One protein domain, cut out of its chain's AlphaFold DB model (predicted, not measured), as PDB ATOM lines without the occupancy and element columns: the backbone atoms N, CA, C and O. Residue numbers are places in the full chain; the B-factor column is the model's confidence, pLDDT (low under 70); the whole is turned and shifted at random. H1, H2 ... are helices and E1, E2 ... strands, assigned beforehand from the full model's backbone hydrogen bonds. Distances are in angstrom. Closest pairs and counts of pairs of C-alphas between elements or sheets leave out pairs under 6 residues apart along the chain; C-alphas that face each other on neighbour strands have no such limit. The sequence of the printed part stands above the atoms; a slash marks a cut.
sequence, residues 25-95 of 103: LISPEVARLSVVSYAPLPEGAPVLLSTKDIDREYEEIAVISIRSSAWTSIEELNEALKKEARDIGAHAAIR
ATOM      1  N   LEU A  25      34.435  11.717  30.891       59.84
ATOM      2  CA  LEU A  25      34.476  10.256  30.977       59.84
ATOM      3  C   LEU A  25      33.270   9.640  30.264       59.84
ATOM      4  O   LEU A  25      32.123   9.869  30.649       59.84
ATOM      5  N   ILE A  26      33.529   8.839  29.234       68.25
ATOM      6  CA  ILE A  26      32.509   7.992  28.615       68.25
ATOM      7  C   ILE A  26      32.414   6.739  29.488       68.25
ATOM      8  O   ILE A  26      33.443   6.204  29.903       68.25
ATOM      9  N   SER A  27      31.190   6.310  29.808       72.00
ATOM     10  CA  SER A  27      30.920   5.230  30.762       72.00
ATOM     11  C   SER A  27      31.859   4.026  30.579       72.00
ATOM     12  O   SER A  27      32.023   3.563  29.446       72.00
ATOM     13  N   PRO A  28      32.468   3.521  31.667       77.94
ATOM     14  CA  PRO A  28      33.360   2.373  31.601       77.94
ATOM     15  C   PRO A  28      32.600   1.109  31.185       77.94
ATOM     16  O   PRO A  28      31.463   0.880  31.596       77.94
ATOM     17  N   GLU A  29      33.248   0.281  30.374       86.81
ATOM     18  CA  GLU A  29      32.761  -1.038  29.972       86.81
ATOM     19  C   GLU A  29      33.518  -2.107  30.769       86.81
ATOM     20  O   GLU A  29      34.747  -2.094  30.817       86.81
ATOM     21  N   VAL A  30      32.796  -3.028  31.412       88.00
ATOM     22  CA  VAL A  30      33.384  -4.066  32.271       88.00
ATOM     23  C   VAL A  30      33.024  -5.446  31.734       88.00
ATOM     24  O   VAL A  30      31.859  -5.845  31.749       88.00
ATOM     25  N   ALA A  31      34.034  -6.200  31.305       89.44
ATOM     26  CA  ALA A  31      33.903  -7.585  30.870       89.44
ATOM     27  C   ALA A  31      34.446  -8.520  31.958       89.44
ATOM     28  O   ALA A  31      35.649  -8.561  32.208       89.44
ATOM     29  N   ARG A  32      33.566  -9.267  32.632       89.19
ATOM     30  CA  ARG A  32      33.975 -10.220  33.675       89.19
ATOM     31  C   ARG A  32      34.613 -11.467  33.068       89.19
ATOM     32  O   ARG A  32      34.085 -12.025  32.110       89.19
ATOM     33  N   LEU A  33      35.723 -11.891  33.663       89.25
ATOM     34  CA  LEU A  33      36.471 -13.093  33.293       89.25
ATOM     35  C   LEU A  33      36.254 -14.226  34.303       89.25
ATOM     36  O   LEU A  33      36.214 -15.391  33.913       89.25
ATOM     37  N   SER A  34      36.061 -13.889  35.583       86.00
ATOM     38  CA  SER A  34      35.749 -14.875  36.620       86.00
ATOM     39  C   SER A  34      34.256 -15.218  36.661       86.00
ATOM     40  O   SER A  34      33.380 -14.367  36.482       86.00
ATOM     41  N   VAL A  35      33.972 -16.491  36.944       84.06
ATOM     42  CA  VAL A  35      32.624 -17.005  37.241       84.06
ATOM     43  C   VAL A  35      32.188 -16.598  38.655       84.06
ATOM     44  O   VAL A  35      30.994 -16.520  38.950       84.06
ATOM     45  N   VAL A  36      33.151 -16.326  39.537       86.00
ATOM     46  CA  VAL A  36      32.911 -15.925  40.921       86.00
ATOM     47  C   VAL A  36      32.645 -14.423  40.969       86.00
ATOM     48  O   VAL A  36      33.391 -13.612  40.424       86.00
ATOM     49  N   SER A  37      31.557 -14.036  41.638       85.44
ATOM     50  CA  SER A  37      31.279 -12.629  41.911       85.44
ATOM     51  C   SER A  37      31.785 -12.246  43.290       85.44
ATOM     52  O   SER A  37      31.378 -12.830  44.293       85.44
ATOM     53  N   TYR A  38      32.592 -11.196  43.328       90.88
ATOM     54  CA  TYR A  38      33.029 -10.550  44.556       90.88
ATOM     55  C   TYR A  38      32.064  -9.430  44.949       90.88
ATOM     56  O   TYR A  38      31.392  -8.841  44.096       90.88
ATOM     57  N   ALA A  39      31.954  -9.178  46.253       93.19
ATOM     58  CA  ALA A  39      31.200  -8.040  46.764       93.19
ATOM     59  C   ALA A  39      31.994  -6.742  46.532       93.19
ATOM     60  O   ALA A  39      33.226  -6.776  46.620       93.19
ATOM     61  N   PRO A  40      31.320  -5.606  46.280       94.94
ATOM     62  CA  PRO A  40      31.986  -4.315  46.186       94.94
ATOM     63  C   PRO A  40      32.796  -4.000  47.448       94.94
ATOM     64  O   PRO A  40      32.372  -4.312  48.566       94.94
ATOM     65  N   LEU A  41      33.947  -3.353  47.273       95.44
ATOM     66  CA  LEU A  41      34.740  -2.861  48.396       95.44
ATOM     67  C   LEU A  41      34.090  -1.611  49.015       95.44
ATOM     68  O   LEU A  41      33.416  -0.860  48.308       95.44
ATOM     69  N   PRO A  42      34.312  -1.343  50.317       93.56
ATOM     70  CA  PRO A  42      33.848  -0.116  50.952       93.56
ATOM     71  C   PRO A  42      34.328   1.134  50.211       93.56
ATOM     72  O   PRO A  42      35.423   1.170  49.640       93.56
ATOM     73  N   GLU A  43      33.533   2.197  50.279       90.62
ATOM     74  CA  GLU A  43      33.943   3.495  49.759       90.62
ATOM     75  C   GLU A  43      35.253   3.944  50.432       90.62
ATOM     76  O   GLU A  43      35.430   3.827  51.644       90.62
ATOM     77  N   GLY A  44      36.214   4.407  49.634       88.12
ATOM     78  CA  GLY A  44      37.543   4.789  50.125       88.12
ATOM     79  C   GLY A  44      38.517   3.628  50.363       88.12
ATOM     80  O   GLY A  44      39.676   3.894  50.674       88.12
ATOM     81  N   ALA A  45      38.109   2.364  50.173       93.06
ATOM     82  CA  ALA A  45      39.037   1.238  50.258       93.06
ATOM     83  C   ALA A  45      40.213   1.420  49.275       93.06
ATOM     84  O   ALA A  45      39.992   1.830  48.127       93.06
ATOM     85  N   PRO A  46      41.461   1.149  49.699       93.94
ATOM     86  CA  PRO A  46      42.617   1.321  48.835       93.94
ATOM     87  C   PRO A  46      42.600   0.283  47.710       93.94
ATOM     88  O   PRO A  46      42.493  -0.915  47.964       93.94
ATOM     89  N   VAL A  47      42.760   0.752  46.473       95.12
ATOM     90  CA  VAL A  47      43.004  -0.091  45.297       95.12
ATOM     91  C   VAL A  47      44.414   0.181  44.801       95.12
ATOM     92  O   VAL A  47      44.764   1.327  44.500       95.12
ATOM     93  N   LEU A  48      45.226  -0.869  44.714       94.88
ATOM     94  CA  LEU A  48      46.556  -0.783  44.128       94.88
ATOM     95  C   LEU A  48      46.426  -0.553  42.621       94.88
ATOM     96  O   LEU A  48      45.852  -1.372  41.915       94.88
ATOM     97  N   LEU A  49      46.992   0.538  42.118       93.38
ATOM     98  CA  LEU A  49      47.059   0.798  40.686       93.38
ATOM     99  C   LEU A  49      48.489   0.578  40.199       93.38
ATOM    100  O   LEU A  49      49.413   1.219  40.697       93.38
ATOM    101  N   SER A  50      48.663  -0.304  39.219       92.38
ATOM    102  CA  SER A  50      49.958  -0.588  38.598       92.38
ATOM    103  C   SER A  50      49.880  -0.410  37.085       92.38
ATOM    104  O   SER A  50      48.842  -0.651  36.483       92.38
ATOM    105  N   THR A  51      50.974   0.002  36.451       91.06
ATOM    106  CA  THR A  51      51.140  -0.032  34.981       91.06
ATOM    107  C   THR A  51      51.962  -1.229  34.514       91.06
ATOM    108  O   THR A  51      52.173  -1.420  33.319       91.06
ATOM    109  N   LYS A  52      52.458  -2.020  35.465       89.94
ATOM    110  CA  LYS A  52      53.182  -3.267  35.243       89.94
ATOM    111  C   LYS A  52      52.386  -4.415  35.833       89.94
ATOM    112  O   LYS A  52      51.526  -4.200  36.692       89.94
ATOM    113  N   ASP A  53      52.729  -5.618  35.406       88.62
ATOM    114  CA  ASP A  53      52.214  -6.816  36.046       88.62
ATOM    115  C   ASP A  53      52.554  -6.833  37.547       88.62
ATOM    116  O   ASP A  53      53.528  -6.215  37.998       88.62
ATOM    117  N   ILE A  54      51.704  -7.494  38.322       89.56
ATOM    118  CA  ILE A  54      51.831  -7.601  39.771       89.56
ATOM    119  C   ILE A  54      52.481  -8.949  40.068       89.56
ATOM    120  O   ILE A  54      51.901  -9.989  39.791       89.56
ATOM    121  N   ASP A  55      53.668  -8.927  40.674       88.88
ATOM    122  CA  ASP A  55      54.441 -10.128  41.022       88.88
ATOM    123  C   ASP A  55      53.875 -10.836  42.271       88.88
ATOM    124  O   ASP A  55      54.492 -10.882  43.338       88.88
ATOM    125  N   ARG A  56      52.613 -11.268  42.178       88.75
ATOM    126  CA  ARG A  56      51.860 -12.025  43.188       88.75
ATOM    127  C   ARG A  56      50.838 -12.904  42.483       88.75
ATOM    128  O   ARG A  56      50.398 -12.581  41.389       88.75
ATOM    129  N   GLU A  57      50.396 -13.968  43.137       90.56
ATOM    130  CA  GLU A  57      49.215 -14.694  42.671       90.56
ATOM    131  C   GLU A  57      47.972 -13.806  42.821       90.56
ATOM    132  O   GLU A  57      47.721 -13.242  43.892       90.56
ATOM    133  N   TYR A  58      47.206 -13.665  41.744       88.94
ATOM    134  CA  TYR A  58      45.932 -12.957  41.733       88.94
ATOM    135  C   TYR A  58      44.923 -13.697  40.863       88.94
ATOM    136  O   TYR A  58      45.277 -14.403  39.921       88.94
ATOM    137  N   GLU A  59      43.646 -13.525  41.188       88.56
ATOM    138  CA  GLU A  59      42.564 -13.959  40.317       88.56
ATOM    139  C   GLU A  59      42.195 -12.819  39.367       88.56
ATOM    140  O   GLU A  59      41.922 -11.697  39.799       88.56
ATOM    141  N   GLU A  60      42.174 -13.104  38.068       86.06
ATOM    142  CA  GLU A  60      41.679 -12.162  37.068       86.06
ATOM    143  C   GLU A  60      40.150 -12.090  37.117       86.06
ATOM    144  O   GLU A  60      39.436 -12.987  36.671       86.06
ATOM    145  N   ILE A  61      39.635 -10.996  37.674       86.94
ATOM    146  CA  ILE A  61      38.193 -10.823  37.885       86.94
ATOM    147  C   ILE A  61      37.510 -10.283  36.621       86.94
ATOM    148  O   ILE A  61      36.467 -10.797  36.207       86.94
ATOM    149  N   ALA A  62      38.066  -9.231  36.015       93.00
ATOM    150  CA  ALA A  62      37.460  -8.537  34.882       93.00
ATOM    151  C   ALA A  62      38.472  -7.698  34.090       93.00
ATOM    152  O   ALA A  62      39.490  -7.259  34.623       93.00
ATOM    153  N   VAL A  63      38.119  -7.397  32.841       92.50
ATOM    154  CA  VAL A  63      38.733  -6.350  32.020       92.50
ATOM    155  C   VAL A  63      37.856  -5.103  32.085       92.50
ATOM    156  O   VAL A  63      36.654  -5.176  31.831       92.50
ATOM    157  N   ILE A  64      38.458  -3.959  32.408       91.44
ATOM    158  CA  ILE A  64      37.782  -2.658  32.468       91.44
ATOM    159  C   ILE A  64      38.295  -1.801  31.306       91.44
ATOM    160  O   ILE A  64      39.487  -1.508  31.225       91.44
ATOM    161  N   SER A  65      37.400  -1.386  30.414       90.38
ATOM    162  CA  SER A  65      37.688  -0.442  29.337       90.38
ATOM    163  C   SER A  65      37.142   0.931  29.709       90.38
ATOM    164  O   SER A  65      35.935   1.115  29.854       90.38
ATOM    165  N   ILE A  66      38.032   1.908  29.864       86.19
ATOM    166  CA  ILE A  66      37.662   3.302  30.119       86.19
ATOM    167  C   ILE A  66      37.944   4.095  28.854       86.19
ATOM    168  O   ILE A  66      39.066   4.091  28.349       86.19
ATOM    169  N   ARG A  67      36.922   4.789  28.354       84.06
ATOM    170  CA  ARG A  67      37.053   5.714  27.229       84.06
ATOM    171  C   ARG A  67      36.963   7.136  27.758       84.06
ATOM    172  O   ARG A  67      36.068   7.462  28.535       84.06
ATOM    173  N   SER A  68      37.867   7.993  27.314       80.56
ATOM    174  CA  SER A  68      37.876   9.398  27.704       80.56
ATOM    175  C   SER A  68      37.976  10.320  26.506       80.56
ATOM    176  O   SER A  68      38.389   9.928  25.413       80.56
ATOM    177  N   SER A  69      37.588  11.570  26.731       79.19
ATOM    178  CA  SER A  69      37.883  12.653  25.800       79.19
ATOM    179  C   SER A  69      39.380  13.002  25.819       79.19
ATOM    180  O   SER A  69      40.092  12.660  26.764       79.19
ATOM    181  N   ALA A  70      39.855  13.733  24.806       72.50
ATOM    182  CA  ALA A  70      41.246  14.204  24.731       72.50
ATOM    183  C   ALA A  70      41.646  15.162  25.875       72.50
ATOM    184  O   ALA A  70      42.829  15.410  26.082       72.50
ATOM    185  N   TRP A  71      40.672  15.707  26.606       75.19
ATOM    186  CA  TRP A  71      40.873  16.705  27.662       75.19
ATOM    187  C   TRP A  71      40.906  16.098  29.067       75.19
ATOM    188  O   TRP A  71      41.095  16.821  30.040       75.19
ATOM    189  N   THR A  72      40.669  14.792  29.182       80.94
ATOM    190  CA  THR A  72      40.587  14.102  30.468       80.94
ATOM    191  C   THR A  72      41.978  13.841  31.014       80.94
ATOM    192  O   THR A  72      42.842  13.302  30.320       80.94
ATOM    193  N   SER A  73      42.187  14.207  32.273       85.44
ATOM    194  CA  SER A  73      43.464  13.992  32.944       85.44
ATOM    195  C   SER A  73      43.710  12.507  33.220       85.44
ATOM    196  O   SER A  73      42.789  11.699  33.381       85.44
ATOM    197  N   ILE A  74      44.987  12.136  33.313       85.69
ATOM    198  CA  ILE A  74      45.379  10.777  33.700       85.69
ATOM    199  C   ILE A  74      44.894  10.470  35.123       85.69
ATOM    200  O   ILE A  74      44.543   9.333  35.431       85.69
ATOM    201  N   GLU A  75      44.848  11.476  35.987       88.25
ATOM    202  CA  GLU A  75      44.349  11.389  37.352       88.25
ATOM    203  C   GLU A  75      42.862  11.018  37.377       88.25
ATOM    204  O   GLU A  75      42.491  10.074  38.069       88.25
ATOM    205  N   GLU A  76      42.023  11.674  36.569       88.00
ATOM    206  CA  GLU A  76      40.599  11.331  36.441       88.00
ATOM    207  C   GLU A  76      40.396   9.907  35.913       88.00
ATOM    208  O   GLU A  76      39.557   9.168  36.431       88.00
ATOM    209  N   LEU A  77      41.197   9.488  34.928       88.19
ATOM    210  CA  LEU A  77      41.189   8.113  34.418       88.19
ATOM    211  C   LEU A  77      41.565   7.095  35.501       88.19
ATOM    212  O   LEU A  77      40.932   6.047  35.628       88.19
ATOM    213  N   ASN A  78      42.599   7.397  36.285       90.69
ATOM    214  CA  ASN A  78      43.065   6.532  37.361       90.69
ATOM    215  C   ASN A  78      42.022   6.420  38.479       90.69
ATOM    216  O   ASN A  78      41.803   5.325  38.996       90.69
ATOM    217  N   GLU A  79      41.370   7.521  38.850       91.50
ATOM    218  CA  GLU A  79      40.305   7.511  39.853       91.50
ATOM    219  C   GLU A  79      39.061   6.769  39.355       91.50
ATOM    220  O   GLU A  79      38.493   5.970  40.101       91.50
ATOM    221  N   ALA A  80      38.694   6.933  38.082       91.00
ATOM    222  CA  ALA A  80      37.633   6.142  37.465       91.00
ATOM    223  C   ALA A  80      37.956   4.640  37.496       91.00
ATOM    224  O   ALA A  80      37.121   3.838  37.906       91.00
ATOM    225  N   LEU A  81      39.189   4.253  37.152       92.44
ATOM    226  CA  LEU A  81      39.618   2.855  37.184       92.44
ATOM    227  C   LEU A  81      39.585   2.265  38.593       92.44
ATOM    228  O   LEU A  81      39.084   1.160  38.784       92.44
ATOM    229  N   LYS A  82      40.079   3.002  39.593       94.38
ATOM    230  CA  LYS A  82      40.012   2.569  40.996       94.38
ATOM    231  C   LYS A  82      38.573   2.442  41.474       94.38
ATOM    232  O   LYS A  82      38.263   1.510  42.211       94.38
ATOM    233  N   LYS A  83      37.698   3.372  41.082       93.81
ATOM    234  CA  LYS A  83      36.278   3.312  41.422       93.81
ATOM    235  C   LYS A  83      35.649   2.033  40.870       93.81
ATOM    236  O   LYS A  83      35.111   1.264  41.656       93.81
ATOM    237  N   GLU A  84      35.791   1.768  39.575       93.81
ATOM    238  CA  GLU A  84      35.214   0.567  38.960       93.81
ATOM    239  C   GLU A  84      35.823  -0.724  39.518       93.81
ATOM    240  O   GLU A  84      35.104  -1.687  39.766       93.81
ATOM    241  N   ALA A  85      37.128  -0.734  39.811       94.44
ATOM    242  CA  ALA A  85      37.777  -1.850  40.494       94.44
ATOM    243  C   ALA A  85      37.138  -2.134  41.869       94.44
ATOM    244  O   ALA A  85      36.847  -3.289  42.177       94.44
ATOM    245  N   ARG A  86      36.840  -1.102  42.676       95.31
ATOM    246  CA  ARG A  86      36.118  -1.285  43.951       95.31
ATOM    247  C   ARG A  86      34.715  -1.830  43.741       95.31
ATOM    248  O   ARG A  86      34.324  -2.736  44.473       95.31
ATOM    249  N   ASP A  87      33.994  -1.312  42.752       93.69
ATOM    250  CA  ASP A  87      32.608  -1.700  42.473       93.69
ATOM    251  C   ASP A  87      32.496  -3.188  42.087       93.69
ATOM    252  O   ASP A  87      31.469  -3.823  42.333       93.69
ATOM    253  N   ILE A  88      33.575  -3.784  41.562       93.50
ATOM    254  CA  ILE A  88      33.656  -5.222  41.260       93.50
ATOM    255  C   ILE A  88      34.373  -6.063  42.327       93.50
ATOM    256  O   ILE A  88      34.526  -7.268  42.132       93.50
ATOM    257  N   GLY A  89      34.812  -5.464  43.438       94.00
ATOM    258  CA  GLY A  89      35.502  -6.171  44.523       94.00
ATOM    259  C   GLY A  89      37.006  -6.394  44.309       94.00
ATOM    260  O   GLY A  89      37.618  -7.193  45.018       94.00
ATOM    261  N   ALA A  90      37.622  -5.717  43.337       95.00
ATOM    262  CA  ALA A  90      39.043  -5.844  43.036       95.00
ATOM    263  C   ALA A  90      39.903  -4.945  43.942       95.00
ATOM    264  O   ALA A  90      39.661  -3.748  44.090       95.00
ATOM    265  N   HIS A  91      40.964  -5.523  44.509       94.88
ATOM    266  CA  HIS A  91      41.932  -4.822  45.369       94.88
ATOM    267  C   HIS A  91      43.104  -4.214  44.586       94.88
ATOM    268  O   HIS A  91      43.888  -3.434  45.132       94.88
ATOM    269  N   ALA A  92      43.244  -4.584  43.314       94.62
ATOM    270  CA  ALA A  92      44.264  -4.067  42.423       94.62
ATOM    271  C   ALA A  92      43.719  -3.925  40.999       94.62
ATOM    272  O   ALA A  92      42.829  -4.668  40.591       94.62
ATOM    273  N   ALA A  93      44.278  -2.982  40.251       93.75
ATOM    274  CA  ALA A  93      44.026  -2.786  38.835       93.75
ATOM    275  C   ALA A  93      45.360  -2.609  38.103       93.75
ATOM    276  O   ALA A  93      46.214  -1.820  38.523       93.75
ATOM    277  N   ILE A  94      45.529  -3.330  36.996       93.12
ATOM    278  CA  ILE A  94      46.668  -3.171  36.092       93.12
ATOM    279  C   ILE A  94      46.192  -2.332  34.908       93.12
ATOM    280  O   ILE A  94      45.362  -2.759  34.109       93.12
ATOM    281  N   ARG A  95      46.696  -1.105  34.808       90.88
ATOM    282  CA  ARG A  95      46.380  -0.186  33.721       90.88
ATOM    283  C   ARG A  95      47.289  -0.468  32.537       90.88
ATOM    284  O   ARG A  95      48.467  -0.113  32.559       90.88
TER     285      ARG A  95
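This is residues 25 to 95 of the 103 residues of an uncharacterized protein of Armatimonadetes bacterium (UniProt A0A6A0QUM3). One helix, H1, packs on a two-stranded antiparallel ribbon, E1 and E3, and on a short parallel pair, E2 and E4. The printed part has 71 residues, with E1, E2, E3, H1, E4 in that order; the class is mixed, with under half of the residues in named elements. It is compact, radius of gyration of the C-alphas 12.1 A, spanning 35 by 23 by 23 A.

Start at E1, residues 25 to 32, antiparallel to E3, residues 62 to 68; N 29 and O 65, 2.9 A, are within hydrogen-bond range. E2, residues 48 to 50, is parallel to E4, residues 92 to 94; N 93 and O 48, 2.8 A, are within range. In H1, residues 74 to 87, every O i to N i+4 pair is within range. Its closest C-alphas to E3 are Leu 81 and Ile 66, 7.3 A; to E4, Ala 85 and Ala 93, 6.5 A.

Find C-alpha 25 at (34.476, 10.256, 30.977); E1 runs 20.7 A, E3 19.3 A, H1 19.9 A. E4 ends at C-alpha 94, (46.668, -3.171, 36.092).

The printed part has no cut. Links E1 to E2 and E2 to E3 are long. Residues 25 to 26 have pLDDT under 70.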